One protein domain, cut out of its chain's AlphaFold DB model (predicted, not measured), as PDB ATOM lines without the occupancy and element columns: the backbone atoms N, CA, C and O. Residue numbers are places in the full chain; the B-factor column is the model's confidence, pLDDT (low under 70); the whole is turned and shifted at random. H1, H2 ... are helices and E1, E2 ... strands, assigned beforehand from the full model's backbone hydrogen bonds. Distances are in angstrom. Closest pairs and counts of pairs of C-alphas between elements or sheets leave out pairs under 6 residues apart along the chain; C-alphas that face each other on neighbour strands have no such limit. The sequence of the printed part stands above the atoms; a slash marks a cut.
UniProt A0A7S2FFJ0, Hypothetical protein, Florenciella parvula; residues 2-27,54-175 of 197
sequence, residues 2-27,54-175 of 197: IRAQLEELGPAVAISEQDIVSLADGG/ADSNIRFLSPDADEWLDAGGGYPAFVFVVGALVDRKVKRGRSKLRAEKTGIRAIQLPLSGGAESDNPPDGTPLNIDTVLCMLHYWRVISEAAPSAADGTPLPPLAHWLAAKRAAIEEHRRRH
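This is residues 2 to 27 and 54 to 175 of the 197 residues of the protein "Hypothetical protein" of Florenciella parvula (UniProt A0A7S2FFJ0). A small three-stranded sheet has one short helix, H3, over one face, while a long helical hairpin, H4 and H5, makes one end of the domain and reaches the sheet only with the first half of H4. H1 and H2 lie toward the other end, and long loops join the parts. The printed part has 148 residues, in the order H1 H2 E1 E2 H3 E3 H4 H5; the sheet runs E2 E1 E3, all parallel. The class is mostly helix, though under half of the residues are in named elements. The whole is compact, with a radius of gyration of the C-alphas of 16.0 A and spans of 49 by 37 by 27 A.

Find C-alpha 58 at (-47.971, -32.887, -38.792), where E1, residues 58 to 61, begins its 10.0 A. Beside it look for E2, residues 79 to 82, 9.8 A, and E3, residues 105 to 107, 6.6 A. H3 is residues 94 to 101, 10.6 A. Next come H4, residues 128 to 143, 22.7 A, and H5, residues 156 to 174, 27.4 A, which ends at C-alpha 174 at (-54.362, -49.579, -63.102). Look back to C-alpha 2 at (-54.385, -25.999, -37.869) for H1, residues 2 to 8, 10.1 A; H2 is residues 17 to 25, 12.5 A.

Start at inner strand E1. Its parallel neighbours are E2, at 30 degrees between their directions, where N 61 and O 81 are within hydrogen-bond range at 2.8 A, and E3, at 42 degrees, where N 107 and O 60 are within hydrogen-bond range at 2.8 A. H3 is on the sheet at a height of 8.9 A, over E1 and only just over E3, where 3 of its C-alphas fall; it runs along the strands, at 14 degrees to E1 on the local plane. Its Ala 99 and Ala 106 of E3 have the closest C-alphas, 5.9 A apart. E2, H3 and E3 form a split strand-helix-strand unit, two strands of one parallel sheet with a helix between them in the chain and E1 between them in the sheet; its crossover is right-handed. H4 only grazes the sheet with residues 128 to 135. H4 and H5 are a helical hairpin: they touch, closest at the C-alphas of Tyr 137 and Ala 163, 4.8 A, at a steep tilt of 39 degrees, opposite ways. H1 only grazes the sheet with residues 2 to 7. H2 is not on the sheet, but only just, with 4 pairs of C-alphas within 10 A; it is close to H1 but not clearly touching, at 6.9 A between the C-alphas of Ile 2 and Leu 23. In H1, H2, H3, H4 and H5 every O i to N i+4 pair is within hydrogen-bond range.

The farthest C-alphas, those of Gln 18 and Asp 150, are 50.1 A apart. Residues 28 to 53 are not printed; C-alphas 27 and 54 are 7.5 A apart across this cut. The links E1 to E2, E2 to H3, E3 to H4 and H4 to H5 are long. The mean pLDDT of the printed part is 78.3, with 41 residues under 70, among them residues 2 to 11, 85 to 93 and 112 to 125.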
ATOM      1  N   ILE A   2     -54.813 -25.467 -36.555       60.31
ATOM      2  CA  ILE A   2     -54.385 -25.999 -37.869       60.31
ATOM      3  C   ILE A   2     -55.236 -27.175 -38.373       60.31
ATOM      4  O   ILE A   2     -55.649 -27.199 -39.527       60.31
ATOM      5  N   ARG A   3     -55.574 -28.133 -37.501       56.69
ATOM      6  CA  ARG A   3     -56.458 -29.253 -37.868       56.69
ATOM      7  C   ARG A   3     -57.826 -28.787 -38.386       56.69
ATOM      8  O   ARG A   3     -58.298 -29.336 -39.370       56.69
ATOM      9  N   ALA A   4     -58.433 -27.783 -37.755       64.38
ATOM     10  CA  ALA A   4     -59.736 -27.263 -38.172       64.38
ATOM     11  C   ALA A   4     -59.641 -26.529 -39.521       64.38
ATOM     12  O   ALA A   4     -60.498 -26.712 -40.378       64.38
ATOM     13  N   GLN A   5     -58.557 -25.774 -39.733       64.12
ATOM     14  CA  GLN A   5     -58.276 -25.108 -41.011       64.12
ATOM     15  C   GLN A   5     -58.067 -26.122 -42.147       64.12
ATOM     16  O   GLN A   5     -58.546 -25.923 -43.257       64.12
ATOM     17  N   LEU A   6     -57.386 -27.238 -41.872       63.81
ATOM     18  CA  LEU A   6     -57.180 -28.304 -42.854       63.81
ATOM     19  C   LEU A   6     -58.444 -29.142 -43.094       63.81
ATOM     20  O   LEU A   6     -58.675 -29.566 -44.222       63.81
ATOM     21  N   GLU A   7     -59.279 -29.356 -42.072       65.75
ATOM     22  CA  GLU A   7     -60.573 -30.040 -42.215       65.75
ATOM     23  C   GLU A   7     -61.543 -29.261 -43.126       65.75
ATOM     24  O   GLU A   7     -62.293 -29.886 -43.879       65.75
ATOM     25  N   GLU A   8     -61.489 -27.924 -43.134       66.44
ATOM     26  CA  GLU A   8     -62.292 -27.066 -44.026       66.44
ATOM     27  C   GLU A   8     -61.898 -27.202 -45.509       66.44
ATOM     28  O   GLU A   8     -62.741 -27.090 -46.399       66.44
ATOM     29  N   LEU A   9     -60.630 -27.513 -45.791       58.00
ATOM     30  CA  LEU A   9     -60.104 -27.639 -47.154       58.00
ATOM     31  C   LEU A   9     -60.421 -28.997 -47.817       58.00
ATOM     32  O   LEU A   9     -60.162 -29.184 -49.008       58.00
ATOM     33  N   GLY A  10     -61.009 -29.941 -47.075       61.06
ATOM     34  CA  GLY A  10     -61.383 -31.268 -47.566       61.06
ATOM     35  C   GLY A  10     -60.326 -32.357 -47.316       61.06
ATOM     36  O   GLY A  10     -59.307 -32.131 -46.672       61.06
ATOM     37  N   PRO A  11     -60.564 -33.597 -47.791       67.38
ATOM     38  CA  PRO A  11     -59.783 -34.772 -47.384       67.38
ATOM     39  C   PRO A  11     -58.350 -34.824 -47.941       67.38
ATOM     40  O   PRO A  11     -57.550 -35.618 -47.451       67.38
ATOM     41  N   ALA A  12     -58.027 -34.025 -48.962       70.38
ATOM     42  CA  ALA A  12     -56.687 -33.898 -49.526       70.38
ATOM     43  C   ALA A  12     -56.525 -32.529 -50.201       70.38
ATOM     44  O   ALA A  12     -57.387 -32.119 -50.977       70.38
ATOM     45  N   VAL A  13     -55.405 -31.849 -49.939       74.31
ATOM     46  CA  VAL A  13     -55.127 -30.492 -50.430       74.31
ATOM     47  C   VAL A  13     -53.694 -30.423 -50.940       74.31
ATOM     48  O   VAL A  13     -52.776 -30.938 -50.303       74.31
ATOM     49  N   ALA A  14     -53.496 -29.770 -52.084       76.69
ATOM     50  CA  ALA A  14     -52.167 -29.403 -52.549       76.69
ATOM     51  C   ALA A  14     -51.768 -28.063 -51.920       76.69
ATOM     52  O   ALA A  14     -52.453 -27.063 -52.118       76.69
ATOM     53  N   ILE A  15     -50.661 -28.051 -51.181       76.25
ATOM     54  CA  ILE A  15     -50.125 -26.858 -50.514       76.25
ATOM     55  C   ILE A  15     -48.661 -26.651 -50.899       76.25
ATOM     56  O   ILE A  15     -47.956 -27.612 -51.230       76.25
ATOM     57  N   SER A  16     -48.206 -25.397 -50.905       79.75
ATOM     58  CA  SER A  16     -46.814 -25.089 -51.229       79.75
ATOM     59  C   SER A  16     -45.878 -25.432 -50.065       79.75
ATOM     60  O   SER A  16     -46.298 -25.575 -48.920       79.75
ATOM     61  N   GLU A  17     -44.577 -25.541 -50.342       75.69
ATOM     62  CA  GLU A  17     -43.561 -25.764 -49.300       75.69
ATOM     63  C   GLU A  17     -43.524 -24.617 -48.277       75.69
ATOM     64  O   GLU A  17     -43.315 -24.863 -47.094       75.69
ATOM     65  N   GLN A  18     -43.797 -23.381 -48.708       75.62
ATOM     66  CA  GLN A  18     -43.867 -22.215 -47.820       75.62
ATOM     67  C   GLN A  18     -45.099 -22.264 -46.907       75.62
ATOM     68  O   GLN A  18     -45.002 -21.907 -45.734       75.62
ATOM     69  N   ASP A  19     -46.229 -22.763 -47.413       78.38
ATOM     70  CA  ASP A  19     -47.438 -22.956 -46.606       78.38
ATOM     71  C   ASP A  19     -47.231 -24.066 -45.570       78.38
ATOM     72  O   ASP A  19     -47.661 -23.930 -44.432       78.38
ATOM     73  N   ILE A  20     -46.516 -25.140 -45.931       73.81
ATOM     74  CA  ILE A  20     -46.150 -26.217 -44.998       73.81
ATOM     75  C   ILE A  20     -45.304 -25.673 -43.842       73.81
ATOM     76  O   ILE A  20     -45.573 -26.010 -42.694       73.81
ATOM     77  N   VAL A  21     -44.310 -24.829 -44.139       74.00
ATOM     78  CA  VAL A  21     -43.474 -24.176 -43.115       74.00
ATOM     79  C   VAL A  21     -44.322 -23.252 -42.242       74.00
ATOM     80  O   VAL A  21     -44.276 -23.341 -41.022       74.00
ATOM     81  N   SER A  22     -45.189 -22.446 -42.854       75.56
ATOM     82  CA  SER A  22     -46.084 -21.542 -42.118       75.56
ATOM     83  C   SER A  22     -47.042 -22.301 -41.187       75.56
ATOM     84  O   SER A  22     -47.308 -21.859 -40.073       75.56
ATOM     85  N   LEU A  23     -47.543 -23.463 -41.620       71.50
ATOM     86  CA  LEU A  23     -48.371 -24.356 -40.803       71.50
ATOM     87  C   LEU A  23     -47.571 -25.037 -39.689       71.50
ATOM     88  O   LEU A  23     -48.101 -25.255 -38.607       71.50
ATOM     89  N   ALA A  24     -46.312 -25.385 -39.946       68.31
ATOM     90  CA  ALA A  24     -45.416 -25.974 -38.958       68.31
ATOM     91  C   ALA A  24     -45.057 -24.986 -37.833       68.31
ATOM     92  O   ALA A  24     -45.050 -25.387 -36.668       68.31
ATOM     93  N   ASP A  25     -44.830 -23.717 -38.181       69.50
ATOM     94  CA  ASP A  25     -44.435 -22.644 -37.257       69.50
ATOM     95  C   ASP A  25     -45.639 -22.026 -36.507       69.50
ATOM     96  O   ASP A  25     -45.497 -21.465 -35.422       69.50
ATOM     97  N   GLY A  26     -46.856 -22.154 -37.052       57.50
ATOM     98  CA  GLY A  26     -48.085 -21.519 -36.551       57.50
ATOM     99  C   GLY A  26     -48.681 -22.080 -35.248       57.50
ATOM    100  O   GLY A  26     -49.773 -21.670 -34.859       57.50
ATOM    101  N   GLY A  27     -48.004 -23.003 -34.555       50.69
ATOM    102  CA  GLY A  27     -48.455 -23.571 -33.273       50.69
ATOM    103  C   GLY A  27     -48.271 -22.657 -32.048       50.69
ATOM    104  O   GLY A  27     -48.815 -22.949 -30.983       50.69
ATOM    105  N   ALA A  54     -41.785 -28.218 -34.995       55.38
ATOM    106  CA  ALA A  54     -42.972 -28.032 -35.819       55.38
ATOM    107  C   ALA A  54     -44.152 -28.837 -35.257       55.38
ATOM    108  O   ALA A  54     -43.944 -29.963 -34.782       55.38
ATOM    109  N   ASP A  55     -45.363 -28.266 -35.323       63.41
ATOM    110  CA  ASP A  55     -46.587 -28.796 -34.701       63.41
ATOM    111  C   ASP A  55     -46.599 -30.337 -34.637       63.41
ATOM    112  O   ASP A  55     -46.526 -31.055 -35.646       63.41
ATOM    113  N   SER A  56     -46.707 -30.860 -33.412       66.56
ATOM    114  CA  SER A  56     -46.716 -32.292 -33.109       66.56
ATOM    115  C   SER A  56     -47.779 -33.098 -33.874       66.56
ATOM    116  O   SER A  56     -47.696 -34.328 -33.868       66.56
ATOM    117  N   ASN A  57     -48.716 -32.447 -34.566       81.50
ATOM    118  CA  ASN A  57     -49.782 -33.054 -35.360       81.50
ATOM    119  C   ASN A  57     -49.508 -33.148 -36.871       81.50
ATOM    120  O   ASN A  57     -50.386 -33.612 -37.595       81.50
ATOM    121  N   ILE A  58     -48.335 -32.744 -37.370       85.31
ATOM    122  CA  ILE A  58     -47.971 -32.887 -38.792       85.31
ATOM    123  C   ILE A  58     -46.866 -33.939 -38.946       85.31
ATOM    124  O   ILE A  58     -45.908 -33.992 -38.168       85.31
ATOM    125  N   ARG A  59     -47.005 -34.826 -39.936       88.06
ATOM    126  CA  ARG A  59     -46.049 -35.902 -40.225       88.06
ATOM    127  C   ARG A  59     -45.746 -35.986 -41.712       88.06
ATOM    128  O   ARG A  59     -46.652 -36.097 -42.533       88.06
ATOM    129  N   PHE A  60     -44.466 -35.989 -42.061       89.06
ATOM    130  CA  PHE A  60     -44.017 -36.142 -43.440       89.06
ATOM    131  C   PHE A  60     -43.847 -37.625 -43.779       89.06
ATOM    132  O   PHE A  60     -43.115 -38.337 -43.097       89.06
ATOM    133  N   LEU A  61     -44.483 -38.106 -44.847       88.62
ATOM    134  CA  LEU A  61     -44.294 -39.481 -45.308       88.62
ATOM    135  C   LEU A  61     -43.032 -39.592 -46.164       88.62
ATOM    136  O   LEU A  61     -42.905 -38.955 -47.216       88.62
ATOM    137  N   SER A  62     -42.093 -40.427 -45.722       85.81
ATOM    138  CA  SER A  62     -40.855 -40.707 -46.447       85.81
ATOM    139  C   SER A  62     -40.507 -42.196 -46.392       85.81
ATOM    140  O   SER A  62     -40.570 -42.796 -45.323       85.81
ATOM    141  N   PRO A  63     -40.089 -42.805 -47.519       79.25
ATOM    142  CA  PRO A  63     -39.596 -44.182 -47.520       79.25
ATOM    143  C   PRO A  63     -38.240 -44.335 -46.815       79.25
ATOM    144  O   PRO A  63     -37.855 -45.461 -46.527       79.25
ATOM    145  N   ASP A  64     -37.529 -43.231 -46.563       79.19
ATOM    146  CA  ASP A  64     -36.196 -43.206 -45.951       79.19
ATOM    147  C   ASP A  64     -36.237 -42.736 -44.480       79.19
ATOM    148  O   ASP A  64     -35.192 -42.429 -43.905       79.19
ATOM    149  N   ALA A  65     -37.427 -42.585 -43.885       83.56
ATOM    150  CA  ALA A  65     -37.565 -42.181 -42.487       83.56
ATOM    151  C   ALA A  65     -37.080 -43.285 -41.533       83.56
ATOM    152  O   ALA A  65     -37.219 -44.468 -41.828       83.56
ATOM    153  N   ASP A  66     -36.542 -42.882 -40.380       81.38
ATOM    154  CA  ASP A  66     -36.026 -43.823 -39.374       81.38
ATOM    155  C   ASP A  66     -37.152 -44.414 -38.505       81.38
ATOM    156  O   ASP A  66     -37.025 -45.511 -37.960       81.38
ATOM    157  N   GLU A  67     -38.267 -43.687 -38.383       86.19
ATOM    158  CA  GLU A  67     -39.432 -44.080 -37.597       86.19
ATOM    159  C   GLU A  67     -40.521 -44.697 -38.476       86.19
ATOM    160  O   GLU A  67     -40.842 -44.195 -39.555       86.19
ATOM    161  N   TRP A  68     -41.152 -45.754 -37.969       87.81
ATOM    162  CA  TRP A  68     -42.300 -46.392 -38.604       87.81
ATOM    163  C   TRP A  68     -43.603 -45.823 -38.058       87.81
ATOM    164  O   TRP A  68     -43.751 -45.583 -36.861       87.81
ATOM    165  N   LEU A  69     -44.581 -45.663 -38.940       89.25
ATOM    166  CA  LEU A  69     -45.947 -45.376 -38.551       89.25
ATOM    167  C   LEU A  69     -46.552 -46.594 -37.838       89.25
ATOM    168  O   LEU A  69     -46.603 -47.690 -38.398       89.25
ATOM    169  N   ASP A  70     -47.034 -46.387 -36.613       89.50
ATOM    170  CA  ASP A  70     -47.703 -47.426 -35.833       89.50
ATOM    171  C   ASP A  70     -49.125 -47.679 -36.354       89.50
ATOM    172  O   ASP A  70     -50.067 -46.950 -36.051       89.50
ATOM    173  N   ALA A  71     -49.286 -48.743 -37.140       88.19
ATOM    174  CA  ALA A  71     -50.596 -49.196 -37.604       88.19
ATOM    175  C   ALA A  71     -51.425 -49.897 -36.508       88.19
ATOM    176  O   ALA A  71     -52.634 -50.075 -36.674       88.19
ATOM    177  N   GLY A  72     -50.802 -50.309 -35.398       88.06
ATOM    178  CA  GLY A  72     -51.475 -50.954 -34.270       88.06
ATOM    179  C   GLY A  72     -52.344 -49.987 -33.466       88.06
ATOM    180  O   GLY A  72     -53.384 -50.395 -32.950       88.06
ATOM    181  N   GLY A  73     -51.969 -48.705 -33.431       87.06
ATOM    182  CA  GLY A  73     -52.738 -47.627 -32.800       87.06
ATOM    183  C   GLY A  73     -54.003 -47.194 -33.556       87.06
ATOM    184  O   GLY A  73     -54.793 -46.419 -33.021       87.06
ATOM    185  N   GLY A  74     -54.227 -47.703 -34.774       87.38
ATOM    186  CA  GLY A  74     -55.350 -47.319 -35.636       87.38
ATOM    187  C   GLY A  74     -55.098 -46.067 -36.468       87.38
ATOM    188  O   GLY A  74     -53.982 -45.553 -36.506       87.38
ATOM    189  N   TYR A  75     -56.123 -45.619 -37.207       88.00
ATOM    190  CA  TYR A  75     -55.965 -44.472 -38.102       88.00
ATOM    191  C   TYR A  75     -55.633 -43.215 -37.283       88.00
ATOM    192  O   TYR A  75     -56.421 -42.826 -36.415       88.00
ATOM    193  N   PRO A  76     -54.474 -42.585 -37.521       86.00
ATOM    194  CA  PRO A  76     -53.992 -41.532 -36.650       86.00
ATOM    195  C   PRO A  76     -54.726 -40.206 -36.856       86.00
ATOM    196  O   PRO A  76     -55.148 -39.864 -37.957       86.00
ATOM    197  N   ALA A  77     -54.786 -39.404 -35.792       83.00
ATOM    198  CA  ALA A  77     -55.374 -38.064 -35.796       83.00
ATOM    199  C   ALA A  77     -54.366 -36.952 -36.163       83.00
ATOM    200  O   ALA A  77     -54.444 -35.849 -35.623       83.00
ATOM    201  N   PHE A  78     -53.409 -37.242 -37.050       83.50
ATOM    202  CA  PHE A  78     -52.435 -36.267 -37.552       83.50
ATOM    203  C   PHE A  78     -52.533 -36.069 -39.064       83.50
ATOM    204  O   PHE A  78     -53.087 -36.886 -39.797       83.50
ATOM    205  N   VAL A  79     -51.970 -34.956 -39.522       85.25
ATOM    206  CA  VAL A  79     -51.928 -34.547 -40.924       85.25
ATOM    207  C   VAL A  79     -50.721 -35.189 -41.593       85.25
ATOM    208  O   VAL A  79     -49.585 -35.015 -41.149       85.25
ATOM    209  N   PHE A  80     -50.963 -35.907 -42.687       88.62
ATOM    210  CA  PHE A  80     -49.905 -36.479 -43.512       88.62
ATOM    211  C   PHE A  80     -49.490 -35.513 -44.621       88.62
ATOM    212  O   PHE A  80     -50.320 -35.073 -45.413       88.62
ATOM    213  N   VAL A  81     -48.189 -35.259 -44.737       87.12
ATOM    214  CA  VAL A  81     -47.592 -34.560 -45.876       87.12
ATOM    215  C   VAL A  81     -46.966 -35.592 -46.805       87.12
ATOM    216  O   VAL A  81     -46.074 -36.341 -46.406       87.12
ATOM    217  N   VAL A  82     -47.424 -35.631 -48.056       87.19
ATOM    218  CA  VAL A  82     -46.902 -36.536 -49.089       87.19
ATOM    219  C   VAL A  82     -46.194 -35.719 -50.156       87.19
ATOM    220  O   VAL A  82     -46.783 -34.841 -50.783       87.19
ATOM    221  N   GLY A  83     -44.915 -36.008 -50.386       81.81
ATOM    222  CA  GLY A  83     -44.167 -35.354 -51.452       81.81
ATOM    223  C   GLY A  83     -44.656 -35.793 -52.835       81.81
ATOM    224  O   GLY A  83     -44.422 -36.932 -53.232       81.81
ATOM    225  N   ALA A  84     -45.245 -34.879 -53.606       73.88
ATOM    226  CA  ALA A  84     -45.578 -35.082 -55.021       73.88
ATOM    227  C   ALA A  84     -44.333 -34.954 -55.922       73.88
ATOM    228  O   ALA A  84     -44.241 -34.087 -56.790       73.88
ATOM    229  N   LEU A  85     -43.323 -35.792 -55.677       67.38
ATOM    230  CA  LEU A  85     -42.103 -35.846 -56.482       67.38
ATOM    231  C   LEU A  85     -42.215 -36.958 -57.526       67.38
ATOM    232  O   LEU A  85     -42.075 -38.135 -57.208       67.38
ATOM    233  N   VAL A  86     -42.395 -36.583 -58.793       61.44
ATOM    234  CA  VAL A  86     -42.240 -37.503 -59.930       61.44
ATOM    235  C   VAL A  86     -40.768 -37.493 -60.350       61.44
ATOM    236  O   VAL A  86     -40.387 -36.850 -61.328       61.44
ATOM    237  N   ASP A  87     -39.900 -38.133 -59.563       56.53
ATOM    238  CA  ASP A  87     -38.473 -38.196 -59.896       56.53
ATOM    239  C   ASP A  87     -38.224 -39.362 -60.870       56.53
ATOM    240  O   ASP A  87     -38.416 -40.528 -60.532       56.53
ATOM    241  N   ARG A  88     -37.777 -39.068 -62.101       46.12
ATOM    242  CA  ARG A  88     -37.404 -40.101 -63.097       46.12
ATOM    243  C   ARG A  88     -36.138 -40.875 -62.701       46.12
ATOM    244  O   ARG A  88     -35.779 -41.848 -63.357       46.12
ATOM    245  N   LYS A  89     -35.435 -40.423 -61.659       50.19
ATOM    246  CA  LYS A  89     -34.300 -41.097 -61.026       50.19
ATOM    247  C   LYS A  89     -34.536 -41.064 -59.522       50.19
ATOM    248  O   LYS A  89     -34.505 -39.987 -58.938       50.19
ATOM    249  N   VAL A  90     -34.761 -42.219 -58.897       57.50
ATOM    250  CA  VAL A  90     -34.971 -42.324 -57.445       57.50
ATOM    251  C   VAL A  90     -33.711 -41.834 -56.720       57.50
ATOM    252  O   VAL A  90     -32.741 -42.572 -56.556       57.50
ATOM    253  N   LYS A  91     -33.695 -40.563 -56.311       64.25
ATOM    254  CA  LYS A  91     -32.668 -40.015 -55.423       64.25
ATOM    255  C   LYS A  91     -33.125 -40.241 -53.987       64.25
ATOM    256  O   LYS A  91     -34.015 -39.541 -53.507       64.25
ATOM    257  N   ARG A  92     -32.518 -41.226 -53.323       64.44
ATOM    258  CA  ARG A  92     -32.766 -41.533 -51.906       64.44
ATOM    259  C   ARG A  92     -32.544 -40.289 -51.033       64.44
ATOM    260  O   ARG A  92     -31.648 -39.491 -51.309       64.44
ATOM    261  N   GLY A  93     -33.372 -40.119 -50.007       63.97
ATOM    262  CA  GLY A  93     -33.210 -39.114 -48.955       63.97
ATOM    263  C   GLY A  93     -33.783 -37.721 -49.235       63.97
ATOM    264  O   GLY A  93     -33.737 -36.876 -48.348       63.97
ATOM    265  N   ARG A  94     -34.361 -37.428 -50.415       72.06
ATOM    266  CA  ARG A  94     -34.881 -36.066 -50.692       72.06
ATOM    267  C   ARG A  94     -36.067 -35.680 -49.813       72.06
ATOM    268  O   ARG A  94     -36.131 -34.540 -49.362       72.06
ATOM    269  N   SER A  95     -36.991 -36.611 -49.581       69.50
ATOM    270  CA  SER A  95     -38.152 -36.363 -48.720       69.50
ATOM    271  C   SER A  95     -37.740 -36.211 -47.255       69.50
ATOM    272  O   SER A  95     -38.228 -35.300 -46.598       69.50
ATOM    273  N   LYS A  96     -36.784 -37.024 -46.777       72.50
ATOM    274  CA  LYS A  96     -36.212 -36.899 -45.427       72.50
ATOM    275  C   LYS A  96     -35.523 -35.547 -45.229       72.50
ATOM    276  O   LYS A  96     -35.882 -34.818 -44.315       72.50
ATOM    277  N   LEU A  97     -34.648 -35.151 -46.155       76.81
ATOM    278  CA  LEU A  97     -33.978 -33.843 -46.120       76.81
ATOM    279  C   LEU A  97     -34.965 -32.666 -46.148       76.81
ATOM    280  O   LEU A  97     -34.696 -31.622 -45.564       76.81
ATOM    281  N   ARG A  98     -36.096 -32.795 -46.854       74.75
ATOM    282  CA  ARG A  98     -37.137 -31.757 -46.860       74.75
ATOM    283  C   ARG A  98     -37.877 -31.696 -45.523       74.75
ATOM    284  O   ARG A  98     -38.129 -30.605 -45.028       74.75
ATOM    285  N   ALA A  99     -38.189 -32.845 -44.932       74.62
ATOM    286  CA  ALA A  99     -38.788 -32.911 -43.604       74.62
ATOM    287  C   ALA A  99     -37.863 -32.267 -42.550       74.62
ATOM    288  O   ALA A  99     -38.290 -31.372 -41.831       74.62
ATOM    289  N   GLU A 100     -36.569 -32.603 -42.565       80.44
ATOM    290  CA  GLU A 100     -35.552 -32.004 -41.686       80.44
ATOM    291  C   GLU A 100     -35.485 -30.475 -41.832       80.44
ATOM    292  O   GLU A 100     -35.501 -29.760 -40.837       80.44
ATOM    293  N   LYS A 101     -35.492 -29.958 -43.068       80.19
ATOM    294  CA  LYS A 101     -35.491 -28.506 -43.334       80.19
ATOM    295  C   LYS A 101     -36.735 -27.769 -42.849       80.19
ATOM    296  O   LYS A 101     -36.670 -26.564 -42.646       80.19
ATOM    297  N   THR A 102     -37.859 -28.466 -42.748       73.56
ATOM    298  CA  THR A 102     -39.137 -27.892 -42.306       73.56
ATOM    299  C   THR A 102     -39.383 -28.127 -40.816       73.56
ATOM    300  O   THR A 102     -40.424 -27.736 -40.308       73.56
ATOM    301  N   GLY A 103     -38.463 -28.803 -40.115       78.31
ATOM    302  CA  GLY A 103     -38.643 -29.203 -38.718       78.31
ATOM    303  C   GLY A 103     -39.734 -30.263 -38.501       78.31
ATOM    304  O   GLY A 103     -40.001 -30.642 -37.360       78.31
ATOM    305  N   ILE A 104     -40.364 -30.766 -39.569       83.81
ATOM    306  CA  ILE A 104     -41.463 -31.732 -39.501       83.81
ATOM    307  C   ILE A 104     -40.894 -33.140 -39.344       83.81
ATOM    308  O   ILE A 104     -39.998 -33.562 -40.075       83.81
ATOM    309  N   ARG A 105     -41.480 -33.922 -38.431       85.69
ATOM    310  CA  ARG A 105     -41.097 -35.327 -38.252       85.69
ATOM    311  C   ARG A 105     -41.444 -36.172 -39.474       85.69
ATOM    312  O   ARG A 105     -42.593 -36.190 -39.921       85.69
ATOM    313  N   ALA A 106     -40.453 -36.912 -39.967       87.44
ATOM    314  CA  ALA A 106     -40.618 -37.883 -41.037       87.44
ATOM    315  C   ALA A 106     -40.950 -39.271 -40.477       87.44
ATOM    316  O   ALA A 106     -40.334 -39.708 -39.510       87.44
ATOM    317  N   ILE A 107     -41.883 -39.971 -41.116       89.19
ATOM    318  CA  ILE A 107     -42.293 -41.336 -40.766       89.19
ATOM    319  C   ILE A 107     -42.446 -42.196 -42.026       89.19
ATOM    320  O   ILE A 107     -42.784 -41.702 -43.108       89.19
ATOM    321  N   GLN A 108     -42.211 -43.495 -41.877       87.62
ATOM    322  CA  GLN A 108     -42.321 -44.498 -42.928       87.62
ATOM    323  C   GLN A 108     -43.635 -45.274 -42.801       87.62
ATOM    324  O   GLN A 108     -44.066 -45.616 -41.702       87.62
ATOM    325  N   LEU A 109     -44.277 -45.598 -43.929       87.50
ATOM    326  CA  LEU A 109     -45.432 -46.499 -43.919       87.50
ATOM    327  C   LEU A 109     -44.999 -47.934 -43.570       87.50
ATOM    328  O   LEU A 109     -44.012 -48.404 -44.141       87.50
ATOM    329  N   PRO A 110     -45.750 -48.670 -42.728       84.94
ATOM    330  CA  PRO A 110     -45.488 -50.073 -42.413       84.94
ATOM    331  C   PRO A 110     -45.896 -50.961 -43.590       84.94
ATOM    332  O   PRO A 110     -46.953 -51.597 -43.619       84.94
ATOM    333  N   LEU A 111     -45.049 -50.952 -44.618       78.00
ATOM    334  CA  LEU A 111     -45.209 -51.786 -45.803       78.00
ATOM    335  C   LEU A 111     -44.806 -53.235 -45.497       78.00
ATOM    336  O   LEU A 111     -45.473 -54.160 -45.958       78.00
ATOM    337  N   SER A 112     -43.800 -53.434 -44.644       63.72
ATOM    338  CA  SER A 112     -43.383 -54.730 -44.104       63.72
ATOM    339  C   SER A 112     -44.450 -55.324 -43.167       63.72
ATOM    340  O   SER A 112     -45.057 -54.615 -42.369       63.72
ATOM    341  N   GLY A 113     -44.711 -56.634 -43.280       52.75
ATOM    342  CA  GLY A 113     -45.668 -57.358 -42.420       52.75
ATOM    343  C   GLY A 113     -46.921 -57.927 -43.106       52.75
ATOM    344  O   GLY A 113     -47.814 -58.409 -42.418       52.75
ATOM    345  N   GLY A 114     -47.011 -57.886 -44.443       52.78
ATOM    346  CA  GLY A 114     -47.998 -58.667 -45.217       52.78
ATOM    347  C   GLY A 114     -47.389 -59.934 -45.827       52.78
ATOM    348  O   GLY A 114     -46.193 -60.176 -45.666       52.78
ATOM    349  N   ALA A 115     -48.189 -60.713 -46.566       49.16
ATOM    350  CA  ALA A 115     -47.647 -61.752 -47.447       49.16
ATOM    351  C   ALA A 115     -46.640 -61.125 -48.431       49.16
ATOM    352  O   ALA A 115     -46.787 -59.955 -48.780       49.16
ATOM    353  N   GLU A 116     -45.629 -61.865 -48.900       53.62
ATOM    354  CA  GLU A 116     -44.652 -61.336 -49.876       53.62
ATOM    355  C   GLU A 116     -45.333 -60.776 -51.136       53.62
ATOM    356  O   GLU A 116     -44.891 -59.775 -51.694       53.62
ATOM    357  N   SER A 117     -46.484 -61.344 -51.509       55.06
ATOM    358  CA  SER A 117     -47.353 -60.858 -52.585       55.06
ATOM    359  C   SER A 117     -47.994 -59.492 -52.323       55.06
ATOM    360  O   SER A 117     -48.585 -58.928 -53.235       55.06
ATOM    361  N   ASP A 118     -47.934 -58.965 -51.104       57.12
ATOM    362  CA  ASP A 118     -48.509 -57.678 -50.697       57.12
ATOM    363  C   ASP A 118     -47.425 -56.589 -50.589       57.12
ATOM    364  O   ASP A 118     -47.682 -55.520 -50.037       57.12
ATOM    365  N   ASN A 119     -46.215 -56.849 -51.092       61.56
ATOM    366  CA  ASN A 119     -45.139 -55.868 -51.181       61.56
ATOM    367  C   ASN A 119     -44.841 -55.538 -52.654       61.56
ATOM    368  O   ASN A 119     -44.997 -56.397 -53.526       61.56
ATOM    369  N   PRO A 120     -44.425 -54.298 -52.966       59.69
ATOM    370  CA  PRO A 120     -43.890 -53.995 -54.285       59.69
ATOM    371  C   PRO A 120     -42.638 -54.864 -54.536       59.69
ATOM    372  O   PRO A 120     -41.781 -54.934 -53.653       59.69
ATOM    373  N   PRO A 121     -42.528 -55.513 -55.711       54.50
ATOM    374  CA  PRO A 121     -41.595 -56.621 -55.938       54.50
ATOM    375  C   PRO A 121     -40.109 -56.266 -55.766       54.50
ATOM    376  O   PRO A 121     -39.338 -57.130 -55.370       54.50
ATOM    377  N   ASP A 122     -39.711 -55.002 -55.945       56.31
ATOM    378  CA  ASP A 122     -38.288 -54.648 -56.087       56.31
ATOM    379  C   ASP A 122     -37.825 -53.515 -55.147       56.31
ATOM    380  O   ASP A 122     -36.880 -52.783 -55.449       56.31
ATOM    381  N   GLY A 123     -38.528 -53.267 -54.032       57.41
ATOM    382  CA  GLY A 123     -38.221 -52.116 -53.160       57.41
ATOM    383  C   GLY A 123     -38.399 -50.761 -53.862       57.41
ATOM    384  O   GLY A 123     -37.852 -49.741 -53.436       57.41
ATOM    385  N   THR A 124     -39.152 -50.750 -54.966       63.91
ATOM    386  CA  THR A 124     -39.485 -49.542 -55.717       63.91
ATOM    387  C   THR A 124     -40.375 -48.641 -54.857       63.91
ATOM    388  O   THR A 124     -41.352 -49.130 -54.282       63.91
ATOM    389  N   PRO A 125     -40.074 -47.332 -54.760       67.25
ATOM    390  CA  PRO A 125     -40.951 -46.388 -54.084       67.25
ATOM    391  C   PRO A 125     -42.367 -46.449 -54.663       67.25
ATOM    392  O   PRO A 125     -42.549 -46.444 -55.881       67.25
ATOM    393  N   LEU A 126     -43.369 -46.500 -53.787       76.50
ATOM    394  CA  LEU A 126     -44.768 -46.481 -54.202       76.50
ATOM    395  C   LEU A 126     -45.094 -45.164 -54.917       76.50
ATOM    396  O   LEU A 126     -44.641 -44.094 -54.507       76.50
ATOM    397  N   ASN A 127     -45.921 -45.243 -55.962       82.31
ATOM    398  CA  ASN A 127     -46.472 -44.051 -56.599       82.31
ATOM    399  C   ASN A 127     -47.345 -43.270 -55.596       82.31
ATOM    400  O   ASN A 127     -47.989 -43.876 -54.731       82.31
ATOM    401  N   ILE A 128     -47.404 -41.941 -55.734       85.38
ATOM    402  CA  ILE A 128     -48.180 -41.069 -54.840       85.38
ATOM    403  C   ILE A 128     -49.646 -41.497 -54.772       85.38
ATOM    404  O   ILE A 128     -50.192 -41.618 -53.680       85.38
ATOM    405  N   ASP A 129     -50.250 -41.838 -55.910       86.88
ATOM    406  CA  ASP A 129     -51.629 -42.323 -55.969       86.88
ATOM    407  C   ASP A 129     -51.844 -43.561 -55.099       86.88
ATOM    408  O   ASP A 129     -52.865 -43.682 -54.431       86.88
ATOM    409  N   THR A 130     -50.887 -44.490 -55.094       87.56
ATOM    410  CA  THR A 130     -50.977 -45.715 -54.293       87.56
ATOM    411  C   THR A 130     -50.910 -45.387 -52.805       87.56
ATOM    412  O   THR A 130     -51.696 -45.925 -52.029       87.56
ATOM    413  N   VAL A 131     -50.025 -44.466 -52.412       89.50
ATOM    414  CA  VAL A 131     -49.933 -43.970 -51.029       89.50
ATOM    415  C   VAL A 131     -51.243 -43.302 -50.602       89.50
ATOM    416  O   VAL A 131     -51.770 -43.614 -49.535       89.50
ATOM    417  N   LEU A 132     -51.811 -42.438 -51.445       90.44
ATOM    418  CA  LEU A 132     -53.085 -41.773 -51.165       90.44
ATOM    419  C   LEU A 132     -54.242 -42.776 -51.060       90.44
ATOM    420  O   LEU A 132     -55.041 -42.681 -50.130       90.44
ATOM    421  N   CYS A 133     -54.302 -43.780 -51.943       90.75
ATOM    422  CA  CYS A 133     -55.282 -44.863 -51.847       90.75
ATOM    423  C   CYS A 133     -55.148 -45.642 -50.532       90.75
ATOM    424  O   CYS A 133     -56.163 -45.912 -49.892       90.75
ATOM    425  N   MET A 134     -53.924 -45.975 -50.097       92.12
ATOM    426  CA  MET A 134     -53.699 -46.668 -48.819       92.12
ATOM    427  C   MET A 134     -54.255 -45.866 -47.641       92.12
ATOM    428  O   MET A 134     -55.002 -46.408 -46.829       92.12
ATOM    429  N   LEU A 135     -53.927 -44.574 -47.565       92.69
ATOM    430  CA  LEU A 135     -54.395 -43.699 -46.487       92.69
ATOM    431  C   LEU A 135     -55.918 -43.527 -46.516       92.69
ATOM    432  O   LEU A 135     -56.561 -43.584 -45.468       92.69
ATOM    433  N   HIS A 136     -56.497 -43.359 -47.706       91.75
ATOM    434  CA  HIS A 136     -57.938 -43.220 -47.875       91.75
ATOM    435  C   HIS A 136     -58.687 -44.486 -47.441       91.75
ATOM    436  O   HIS A 136     -59.605 -44.408 -46.628       91.75
ATOM    437  N   TYR A 137     -58.270 -45.660 -47.922       93.06
ATOM    438  CA  TYR A 137     -58.900 -46.920 -47.535       93.06
ATOM    439  C   TYR A 137     -58.727 -47.216 -46.052       93.06
ATOM    440  O   TYR A 137     -59.668 -47.688 -45.421       93.06
ATOM    441  N   TRP A 138     -57.572 -46.898 -45.463       93.94
ATOM    442  CA  TRP A 138     -57.364 -47.116 -44.035       93.94
ATOM    443  C   TRP A 138     -58.310 -46.268 -43.191       93.94
ATOM    444  O   TRP A 138     -58.895 -46.786 -42.237       93.94
ATOM    445  N   ARG A 139     -58.531 -45.007 -43.584       92.69
ATOM    446  CA  ARG A 139     -59.529 -44.139 -42.958       92.69
ATOM    447  C   ARG A 139     -60.931 -44.733 -43.070       92.69
ATOM    448  O   ARG A 139     -61.559 -44.979 -42.047       92.69
ATOM    449  N   VAL A 140     -61.387 -45.019 -44.291       91.88
ATOM    450  CA  VAL A 140     -62.754 -45.507 -44.553       91.88
ATOM    451  C   VAL A 140     -63.028 -46.828 -43.831       91.88
ATOM    452  O   VAL A 140     -64.076 -46.991 -43.214       91.88
ATOM    453  N   ILE A 141     -62.079 -47.768 -43.861       92.19
ATOM    454  CA  ILE A 141     -62.214 -49.055 -43.168       92.19
ATOM    455  C   ILE A 141     -62.226 -48.849 -41.653       92.19
ATOM    456  O   ILE A 141     -63.016 -49.485 -40.967       92.19
ATOM    457  N   SER A 142     -61.391 -47.954 -41.120       91.44
ATOM    458  CA  SER A 142     -61.379 -47.680 -39.679       91.44
ATOM    459  C   SER A 142     -62.679 -47.030 -39.203       91.44
ATOM    460  O   SER A 142     -63.186 -47.403 -38.149       91.44
ATOM    461  N   GLU A 143     -63.244 -46.110 -39.988       90.75
ATOM    462  CA  GLU A 143     -64.527 -45.452 -39.702       90.75
ATOM    463  C   GLU A 143     -65.716 -46.422 -39.794       90.75
ATOM    464  O   GLU A 143     -66.668 -46.301 -39.027       90.75
ATOM    465  N   ALA A 144     -65.653 -47.417 -40.686       90.56
ATOM    466  CA  ALA A 144     -66.690 -48.439 -40.820       90.56
ATOM    467  C   ALA A 144     -66.766 -49.408 -39.623       90.56
ATOM    468  O   ALA A 144     -67.736 -50.160 -39.527       90.56
ATOM    469  N   ALA A 145     -65.759 -49.403 -38.737       86.12
ATOM    470  CA  ALA A 145     -65.662 -50.262 -37.554       86.12
ATOM    471  C   ALA A 145     -66.022 -51.740 -37.841       86.12
ATOM    472  O   ALA A 145     -66.936 -52.300 -37.223       86.12
ATOM    473  N   PRO A 146     -65.346 -52.385 -38.812       86.44
ATOM    474  CA  PRO A 146     -65.701 -53.722 -39.251       86.44
ATOM    475  C   PRO A 146     -65.550 -54.728 -38.114       86.44
ATOM    476  O   PRO A 146     -64.645 -54.652 -37.281       86.44
ATOM    477  N   SER A 147     -66.451 -55.702 -38.107       90.12
ATOM    478  CA  SER A 147     -66.475 -56.783 -37.129       90.12
ATOM    479  C   SER A 147     -66.350 -58.131 -37.834       90.12
ATOM    480  O   SER A 147     -66.767 -58.284 -38.985       90.12
ATOM    481  N   ALA A 148     -65.754 -59.108 -37.159       88.00
ATOM    482  CA  ALA A 148     -65.708 -60.488 -37.611       88.00
ATOM    483  C   ALA A 148     -67.110 -61.129 -37.592       88.00
ATOM    484  O   ALA A 148     -68.085 -60.544 -37.117       88.00
ATOM    485  N   ALA A 149     -67.224 -62.349 -38.125       86.44
ATOM    486  CA  ALA A 149     -68.502 -63.062 -38.234       86.44
ATOM    487  C   ALA A 149     -69.169 -63.347 -36.875       86.44
ATOM    488  O   ALA A 149     -70.383 -63.515 -36.804       86.44
ATOM    489  N   ASP A 150     -68.379 -63.389 -35.805       89.19
ATOM    490  CA  ASP A 150     -68.832 -63.535 -34.421       89.19
ATOM    491  C   ASP A 150     -69.221 -62.196 -33.761       89.19
ATOM    492  O   ASP A 150     -69.586 -62.170 -32.587       89.19
ATOM    493  N   GLY A 151     -69.157 -61.084 -34.502       91.44
ATOM    494  CA  GLY A 151     -69.453 -59.738 -34.020       91.44
ATOM    495  C   GLY A 151     -68.307 -59.071 -33.260       91.44
ATOM    496  O   GLY A 151     -68.483 -57.958 -32.769       91.44
ATOM    497  N   THR A 152     -67.136 -59.707 -33.154       92.12
ATOM    498  CA  THR A 152     -65.978 -59.085 -32.502       92.12
ATOM    499  C   THR A 152     -65.372 -57.991 -33.388       92.12
ATOM    500  O   THR A 152     -65.190 -58.214 -34.588       92.12
ATOM    501  N   PRO A 153     -65.044 -56.801 -32.847       91.19
ATOM    502  CA  PRO A 153     -64.380 -55.758 -33.624       91.19
ATOM    503  C   PRO A 153     -63.032 -56.240 -34.155       91.19
ATOM    504  O   PRO A 153     -62.249 -56.850 -33.422       91.19
ATOM    505  N   LEU A 154     -62.740 -55.944 -35.420       91.50
ATOM    506  CA  LEU A 154     -61.424 -56.242 -35.972       91.50
ATOM    507  C   LEU A 154     -60.356 -55.348 -35.315       91.50
ATOM    508  O   LEU A 154     -60.612 -54.177 -35.024       91.50
ATOM    509  N   PRO A 155     -59.141 -55.875 -35.068       92.94
ATOM    510  CA  PRO A 155     -58.072 -55.074 -34.492       92.94
ATOM    511  C   PRO A 155     -57.614 -53.992 -35.488       92.94
ATOM    512  O   PRO A 155     -57.621 -54.240 -36.696       92.94
ATOM    513  N   PRO A 156     -57.114 -52.830 -35.025       92.44
ATOM    514  CA  PRO A 156     -56.744 -51.727 -35.918       92.44
ATOM    515  C   PRO A 156     -55.694 -52.092 -36.977       92.44
ATOM    516  O   PRO A 156     -55.774 -51.647 -38.124       92.44
ATOM    517  N   LEU A 157     -54.762 -52.987 -36.632       91.25
ATOM    518  CA  LEU A 157     -53.791 -53.527 -37.581       91.25
ATOM    519  C   LEU A 157     -54.467 -54.239 -38.767       91.25
ATOM    520  O   LEU A 157     -53.994 -54.137 -39.897       91.25
ATOM    521  N   ALA A 158     -55.595 -54.924 -38.548       91.44
ATOM    522  CA  ALA A 158     -56.343 -55.568 -39.627       91.44
ATOM    523  C   ALA A 158     -56.943 -54.540 -40.598       91.44
ATOM    524  O   ALA A 158     -56.992 -54.805 -41.800       91.44
ATOM    525  N   HIS A 159     -57.329 -53.354 -40.115       93.19
ATOM    526  CA  HIS A 159     -57.807 -52.269 -40.977       93.19
ATOM    527  C   HIS A 159     -56.695 -51.782 -41.910       93.19
ATOM    528  O   HIS A 159     -56.918 -51.648 -43.114       93.19
ATOM    529  N   TRP A 160     -55.487 -51.574 -41.373       92.69
ATOM    530  CA  TRP A 160     -54.317 -51.203 -42.173       92.69
ATOM    531  C   TRP A 160     -53.982 -52.271 -43.217       92.69
ATOM    532  O   TRP A 160     -53.800 -51.954 -44.391       92.69
ATOM    533  N   LEU A 161     -53.934 -53.546 -42.821       91.31
ATOM    534  CA  LEU A 161     -53.614 -54.640 -43.739       91.31
ATOM    535  C   LEU A 161     -54.641 -54.757 -44.875       91.31
ATOM    536  O   LEU A 161     -54.253 -54.939 -46.032       91.31
ATOM    537  N   ALA A 162     -55.933 -54.604 -44.568       91.00
ATOM    538  CA  ALA A 162     -56.996 -54.591 -45.568       91.00
ATOM    539  C   ALA A 162     -56.860 -53.400 -46.532       91.00
ATOM    540  O   ALA A 162     -56.918 -53.583 -47.750       91.00
ATOM    541  N   ALA A 163     -56.603 -52.200 -46.005       92.12
ATOM    542  CA  ALA A 163     -56.381 -50.995 -46.801       92.12
ATOM    543  C   ALA A 163     -55.158 -51.115 -47.718       92.12
ATOM    544  O   ALA A 163     -55.241 -50.819 -48.913       92.12
ATOM    545  N   LYS A 164     -54.036 -51.603 -47.173       91.19
ATOM    546  CA  LYS A 164     -52.797 -51.851 -47.913       91.19
ATOM    547  C   LYS A 164     -53.053 -52.789 -49.089       91.19
ATOM    548  O   LYS A 164     -52.703 -52.458 -50.219       91.19
ATOM    549  N   ARG A 165     -53.704 -53.929 -48.836       89.25
ATOM    550  CA  ARG A 165     -54.030 -54.914 -49.876       89.25
ATOM    551  C   ARG A 165     -54.923 -54.316 -50.961       89.25
ATOM    552  O   ARG A 165     -54.601 -54.447 -52.137       89.25
ATOM    553  N   ALA A 166     -55.998 -53.628 -50.578       90.69
ATOM    554  CA  ALA A 166     -56.919 -53.005 -51.528       90.69
ATOM    555  C   ALA A 166     -56.222 -51.955 -52.411       90.69
ATOM    556  O   ALA A 166     -56.454 -51.903 -53.617       90.69
ATOM    557  N   ALA A 167     -55.330 -51.143 -51.839       90.56
ATOM    558  CA  ALA A 167     -54.588 -50.133 -52.591       90.56
ATOM    559  C   ALA A 167     -53.563 -50.741 -53.560       90.56
ATOM    560  O   ALA A 167     -53.400 -50.240 -54.672       90.56
ATOM    561  N   ILE A 168     -52.884 -51.822 -53.160       86.25
ATOM    562  CA  ILE A 168     -51.934 -52.535 -54.025       86.25
ATOM    563  C   ILE A 168     -52.661 -53.227 -55.175       86.25
ATOM    564  O   ILE A 168     -52.206 -53.140 -56.315       86.25
ATOM    565  N   GLU A 169     -53.795 -53.865 -54.901       87.12
ATOM    566  CA  GLU A 169     -54.615 -54.487 -55.939       87.12
ATOM    567  C   GLU A 169     -55.121 -53.445 -56.942       87.12
ATOM    568  O   GLU A 169     -54.978 -53.608 -58.152       87.12
ATOM    569  N   GLU A 170     -55.609 -52.305 -56.452       88.00
ATOM    570  CA  GLU A 170     -56.037 -51.201 -57.311       88.00
ATOM    571  C   GLU A 170     -54.875 -50.614 -58.130       88.00
ATOM    572  O   GLU A 170     -55.052 -50.237 -59.290       88.00
ATOM    573  N   HIS A 171     -53.668 -50.550 -57.563       85.44
ATOM    574  CA  HIS A 171     -52.471 -50.154 -58.301       85.44
ATOM    575  C   HIS A 171     -52.146 -51.149 -59.427       85.44
ATOM    576  O   HIS A 171     -51.946 -50.725 -60.564       85.44
ATOM    577  N   ARG A 172     -52.163 -52.460 -59.148       84.38
ATOM    578  CA  ARG A 172     -51.950 -53.516 -60.158       84.38
ATOM    579  C   ARG A 172     -52.977 -53.445 -61.278       84.38
ATOM    580  O   ARG A 172     -52.610 -53.492 -62.448       84.38
ATOM    581  N   ARG A 173     -54.249 -53.256 -60.925       85.69
ATOM    582  CA  ARG A 173     -55.353 -53.112 -61.881       85.69
ATOM    583  C   ARG A 173     -55.151 -51.921 -62.822       85.69
ATOM    584  O   ARG A 173     -55.463 -52.020 -64.006       85.69
ATOM    585  N   ARG A 174     -54.638 -50.795 -62.312       82.12
ATOM    586  CA  ARG A 174     -54.362 -49.579 -63.102       82.12
ATOM    587  C   ARG A 174     -53.059 -49.652 -63.900       82.12
ATOM    588  O   ARG A 174     -52.937 -48.969 -64.916       82.12
ATOM    589  N   HIS A 175     -52.103 -50.469 -63.465       78.81
ATOM    590  CA  HIS A 175     -50.769 -50.576 -64.058       78.81
ATOM    591  C   HIS A 175     -50.362 -52.038 -64.319       78.81
ATOM    592  O   HIS A 175     -49.357 -52.497 -63.770       78.81
TER     593      HIS A 175